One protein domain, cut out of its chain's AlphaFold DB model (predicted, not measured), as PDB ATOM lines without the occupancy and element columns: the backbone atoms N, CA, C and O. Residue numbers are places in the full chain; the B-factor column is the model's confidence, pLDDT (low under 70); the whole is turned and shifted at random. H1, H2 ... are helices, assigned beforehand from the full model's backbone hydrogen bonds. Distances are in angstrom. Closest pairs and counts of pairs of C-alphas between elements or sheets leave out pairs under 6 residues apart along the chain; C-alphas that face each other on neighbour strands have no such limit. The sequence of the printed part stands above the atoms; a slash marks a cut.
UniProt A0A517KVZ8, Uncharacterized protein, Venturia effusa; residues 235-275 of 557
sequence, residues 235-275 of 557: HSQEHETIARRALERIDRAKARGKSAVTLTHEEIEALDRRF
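Overview. This is residues 235 to 275 of the 557 residues of an uncharacterized protein of Venturia effusa (UniProt A0A517KVZ8). One long helix, H1, makes the length of this model, and a shorter helix, H2, crosses it at nearly a right angle, packing on H1 residues 239 to 246. Between them the chain turns round past the last residue of H1 and folds back, through residues 255 to 264, to the start of H2. The printed part has 41 residues with two named helices, H1 then H2, and no named strand; the class is all helix. The whole is only just compact, close to loose, with a radius of gyration of the C-alphas of 10.4 A, and its outline is a rod spanning 33 by 15 by 14 A.

Arrangement. Begin with the longest helix, H1, residues 235 to 254, and look from it to H2, residues 265 to 275. The two touch, and H1 does so with residues 239 to 246 alone. Find their closest C-alphas at Ala 243 and Leu 271, 5.1 A apart. Their lines are about perpendicular, at 82 degrees, and their centres are 8.6 A apart. In the backbones of H1 and H2 every O i to N i+4 pair is within hydrogen-bond range.

Along the chain. Find C-alpha 235 at (7.384, 28.308, 53.140); from there H1 runs 29.0 A to C-alpha 254 at (16.797, 5.708, 37.658). H2 begins at C-alpha 265 and runs 15.5 A to C-alpha 275 at (20.997, 23.054, 44.635).

Size, cuts and confidence. Look for the two C-alphas farthest apart at His 235 and Gly 257, 33.6 A from each other. The printed part has no cut, and the link from H1 to H2, 10 residues, is short. The mean pLDDT of the printed part is 77.2; residues 235 to 236 and 259 to 260 are under 70.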
ATOM      1  N   HIS A 235       7.215  28.320  54.596       58.72
ATOM      2  CA  HIS A 235       7.384  28.308  53.140       58.72
ATOM      3  C   HIS A 235       8.696  27.619  52.703       58.72
ATOM      4  O   HIS A 235       8.746  26.976  51.652       58.72
ATOM      5  N   SER A 236       9.763  27.693  53.517       65.19
ATOM      6  CA  SER A 236      10.997  26.928  53.279       65.19
ATOM      7  C   SER A 236      10.841  25.430  53.551       65.19
ATOM      8  O   SER A 236      11.538  24.651  52.900       65.19
ATOM      9  N   GLN A 237      10.007  25.017  54.509       70.94
ATOM     10  CA  GLN A 237       9.758  23.601  54.795       70.94
ATOM     11  C   GLN A 237       8.926  22.958  53.682       70.94
ATOM     12  O   GLN A 237       9.268  21.875  53.212       70.94
ATOM     13  N   GLU A 238       7.890  23.648  53.203       73.56
ATOM     14  CA  GLU A 238       7.021  23.174  52.121       73.56
ATOM     15  C   GLU A 238       7.818  22.849  50.848       73.56
ATOM     16  O   GLU A 238       7.805  21.700  50.392       73.56
ATOM     17  N   HIS A 239       8.629  23.792  50.351       70.62
ATOM     18  CA  HIS A 239       9.527  23.549  49.213       70.62
ATOM     19  C   HIS A 239      10.515  22.396  49.454       70.62
ATOM     20  O   HIS A 239      10.840  21.668  48.516       70.62
ATOM     21  N   GLU A 240      10.985  22.183  50.688       76.19
ATOM     22  CA  GLU A 240      11.885  21.066  50.983       76.19
ATOM     23  C   GLU A 240      11.167  19.708  50.886       76.19
ATOM     24  O   GLU A 240      11.738  18.751  50.360       76.19
ATOM     25  N   THR A 241       9.897  19.615  51.302       82.44
ATOM     26  CA  THR A 241       9.097  18.388  51.104       82.44
ATOM     27  C   THR A 241       8.834  18.098  49.623       82.44
ATOM     28  O   THR A 241       8.907  16.939  49.206       82.44
ATOM     29  N   ILE A 242       8.608  19.137  48.808       83.94
ATOM     30  CA  ILE A 242       8.436  19.021  47.352       83.94
ATOM     31  C   ILE A 242       9.740  18.535  46.702       83.94
ATOM     32  O   ILE A 242       9.727  17.549  45.966       83.94
ATOM     33  N   ALA A 243      10.886  19.135  47.045       80.56
ATOM     34  CA  ALA A 243      12.193  18.717  46.530       80.56
ATOM     35  C   ALA A 243      12.551  17.266  46.913       80.56
ATOM     36  O   ALA A 243      13.086  16.524  46.089       80.56
ATOM     37  N   ARG A 244      12.219  16.825  48.138       83.62
ATOM     38  CA  ARG A 244      12.402  15.425  48.574       83.62
ATOM     39  C   ARG A 244      11.551  14.453  47.742       83.62
ATOM     40  O   ARG A 244      12.071  13.430  47.302       83.62
ATOM     41  N   ARG A 245      10.282  14.783  47.462       85.25
ATOM     42  CA  ARG A 245       9.396  13.979  46.590       85.25
ATOM     43  C   ARG A 245       9.904  13.919  45.144       85.25
ATOM     44  O   ARG A 245       9.892  12.843  44.546       85.25
ATOM     45  N   ALA A 246      10.405  15.034  44.610       82.88
ATOM     46  CA  ALA A 246      11.006  15.093  43.277       82.88
ATOM     47  C   ALA A 246      12.237  14.171  43.165       82.88
ATOM     48  O   ALA A 246      12.313  13.353  42.247       82.88
ATOM     49  N   LEU A 247      13.155  14.229  44.139       83.44
ATOM     50  CA  LEU A 247      14.318  13.334  44.224       83.44
ATOM     51  C   LEU A 247      13.903  11.855  44.295       83.44
ATOM     52  O   LEU A 247      14.382  11.044  43.506       83.44
ATOM     53  N   GLU A 248      12.937  11.508  45.148       84.62
ATOM     54  CA  GLU A 248      12.438  10.131  45.274       84.62
ATOM     55  C   GLU A 248      11.769   9.616  43.977       84.62
ATOM     56  O   GLU A 248      11.750   8.413  43.704       84.62
ATOM     57  N   ARG A 249      11.206  10.502  43.142       76.25
ATOM     58  CA  ARG A 249      10.707  10.154  41.796       76.25
ATOM     59  C   ARG A 249      11.849   9.959  40.793       76.25
ATOM     60  O   ARG A 249      11.776   9.023  39.996       76.25
ATOM     61  N   ILE A 250      12.900  10.779  40.854       80.81
ATOM     62  CA  ILE A 250      14.112  10.634  40.027       80.81
ATOM     63  C   ILE A 250      14.811   9.304  40.336       80.81
ATOM     64  O   ILE A 250      15.061   8.524  39.417       80.81
ATOM     65  N   ASP A 251      15.064   8.988  41.608       81.62
ATOM     66  CA  ASP A 251      15.763   7.755  41.986       81.62
ATOM     67  C   ASP A 251      14.938   6.495  41.678       81.62
ATOM     68  O   ASP A 251      15.482   5.527  41.144       81.62
ATOM     69  N   ARG A 252      13.610   6.514  41.876       83.44
ATOM     70  CA  ARG A 252      12.735   5.400  41.450       83.44
ATOM     71  C   ARG A 252      12.675   5.222  39.929       83.44
ATOM     72  O   ARG A 252      12.473   4.101  39.465       83.44
ATOM     73  N   ALA A 253      12.856   6.279  39.135       78.38
ATOM     74  CA  ALA A 253      12.958   6.169  37.679       78.38
ATOM     75  C   ALA A 253      14.335   5.651  37.228       78.38
ATOM     76  O   ALA A 253      14.411   4.766  36.373       78.38
ATOM     77  N   LYS A 254      15.405   6.131  37.866       77.44
ATOM     78  CA  LYS A 254      16.797   5.708  37.658       77.44
ATOM     79  C   LYS A 254      17.003   4.230  38.005       77.44
ATOM     80  O   LYS A 254      17.578   3.497  37.206       77.44
ATOM     81  N   ALA A 255      16.432   3.760  39.116       80.44
ATOM     82  CA  ALA A 255      16.379   2.341  39.487       80.44
ATOM     83  C   ALA A 255      15.573   1.478  38.492       80.44
ATOM     84  O   ALA A 255      15.782   0.273  38.400       80.44
ATOM     85  N   ARG A 256      14.673   2.093  37.711       82.25
ATOM     86  CA  ARG A 256      13.922   1.470  36.607       82.25
ATOM     87  C   ARG A 256      14.572   1.699  35.231       82.25
ATOM     88  O   ARG A 256      13.911   1.515  34.212       82.25
ATOM     89  N   GLY A 257      15.836   2.134  35.190       72.62
ATOM     90  CA  GLY A 257      16.609   2.344  33.959       72.62
ATOM     91  C   GLY A 257      16.155   3.521  33.086       72.62
ATOM     92  O   GLY A 257      16.615   3.646  31.953       72.62
ATOM     93  N   LYS A 258      15.255   4.387  33.571       71.06
ATOM     94  CA  LYS A 258      14.711   5.512  32.794       71.06
ATOM     95  C   LYS A 258      15.531   6.777  33.040       71.06
ATOM     96  O   LYS A 258      15.551   7.305  34.147       71.06
ATOM     97  N   SER A 259      16.184   7.270  31.988       65.44
ATOM     98  CA  SER A 259      17.042   8.464  32.009       65.44
ATOM     99  C   SER A 259      16.286   9.798  31.948       65.44
ATOM    100  O   SER A 259      16.894  10.843  32.164       65.44
ATOM    101  N   ALA A 260      14.979   9.778  31.673       61.38
ATOM    102  CA  ALA A 260      14.121  10.959  31.609       61.38
ATOM    103  C   ALA A 260      12.889  10.796  32.512       61.38
ATOM    104  O   ALA A 260      12.260   9.735  32.537       61.38
ATOM    105  N   VAL A 261      12.537  11.867  33.230       74.56
ATOM    106  CA  VAL A 261      11.373  11.953  34.125       74.56
ATOM    107  C   VAL A 261      10.661  13.275  33.876       74.56
ATOM    108  O   VAL A 261      11.294  14.328  33.884       74.56
ATOM    109  N   THR A 262       9.346  13.233  33.688       74.00
ATOM    110  CA  THR A 262       8.499  14.428  33.651       74.00
ATOM    111  C   THR A 262       8.200  14.897  35.078       74.00
ATOM    112  O   THR A 262       7.387  14.312  35.800       74.00
ATOM    113  N   LEU A 263       8.906  15.948  35.488       77.25
ATOM    114  CA  LEU A 263       8.693  16.686  36.735       77.25
ATOM    115  C   LEU A 263       7.785  17.894  36.470       77.25
ATOM    116  O   LEU A 263       7.788  18.439  35.364       77.25
ATOM    117  N   THR A 264       7.009  18.312  37.468       81.06
ATOM    118  CA  THR A 264       6.219  19.550  37.387       81.06
ATOM    119  C   THR A 264       7.113  20.783  37.546       81.06
ATOM    120  O   THR A 264       8.235  20.700  38.046       81.06
ATOM    121  N   HIS A 265       6.618  21.955  37.137       74.75
ATOM    122  CA  HIS A 265       7.361  23.217  37.261       74.75
ATOM    123  C   HIS A 265       7.780  23.505  38.717       74.75
ATOM    124  O   HIS A 265       8.909  23.913  38.974       74.75
ATOM    125  N   GLU A 266       6.894  23.220  39.673       81.25
ATOM    126  CA  GLU A 266       7.128  23.400  41.111       81.25
ATOM    127  C   GLU A 266       8.176  22.421  41.668       81.25
ATOM    128  O   GLU A 266       9.008  22.810  42.487       81.25
ATOM    129  N   GLU A 267       8.187  21.166  41.199       78.56
ATOM    130  CA  GLU A 267       9.220  20.181  41.551       78.56
ATOM    131  C   GLU A 267      10.605  20.593  41.033       78.56
ATOM    132  O   GLU A 267      11.601  20.430  41.742       78.56
ATOM    133  N   ILE A 268      10.671  21.150  39.819       78.94
ATOM    134  CA  ILE A 268      11.912  21.643  39.204       78.94
ATOM    135  C   ILE A 268      12.434  22.867  39.966       78.94
ATOM    136  O   ILE A 268      13.607  22.901  40.341       78.94
ATOM    137  N   GLU A 269      11.573  23.845  40.253       84.50
ATOM    138  CA  GLU A 269      11.962  25.055  40.980       84.50
ATOM    139  C   GLU A 269      12.397  24.750  42.425       84.50
ATOM    140  O   GLU A 269      13.396  25.291  42.907       84.50
ATOM    141  N   ALA A 270      11.704  23.844  43.120       82.69
ATOM    142  CA  ALA A 270      12.101  23.404  44.457       82.69
ATOM    143  C   ALA A 270      13.485  22.721  44.461       82.69
ATOM    144  O   ALA A 270      14.266  22.908  45.399       82.69
ATOM    145  N   LEU A 271      13.810  21.964  43.408       78.19
ATOM    146  CA  LEU A 271      15.096  21.282  43.259       78.19
ATOM    147  C   LEU A 271      16.248  22.258  42.956       78.19
ATOM    148  O   LEU A 271      17.306  22.157  43.579       78.19
ATOM    149  N   ASP A 272      16.037  23.235  42.072       79.81
ATOM    150  CA  ASP A 272      17.033  24.270  41.745       79.81
ATOM    151  C   ASP A 272      17.334  25.187  42.947       79.81
ATOM    152  O   ASP A 272      18.495  25.442  43.289       79.81
ATOM    153  N   ARG A 273      16.292  25.578  43.697       78.19
ATOM    154  CA  ARG A 273      16.433  26.299  44.975       78.19
ATOM    155  C   ARG A 273      17.236  25.492  46.006       78.19
ATOM    156  O   ARG A 273      18.014  26.079  46.764       78.19
ATOM    157  N   ARG A 274      17.094  24.159  46.035       76.81
ATOM    158  CA  ARG A 274      17.879  23.264  46.908       76.81
ATOM    159  C   ARG A 274      19.352  23.205  46.480       76.81
ATOM    160  O   ARG A 274      20.223  23.380  47.326       76.81
ATOM    161  N   PHE A 275      19.633  23.051  45.185       72.94
ATOM    162  CA  PHE A 275      20.997  23.054  44.635       72.94
ATOM    163  C   PHE A 275      21.722  24.395  44.874       72.94
ATOM    164  O   PHE A 275      22.868  24.438  45.331       72.94
TER     165      PHE A 275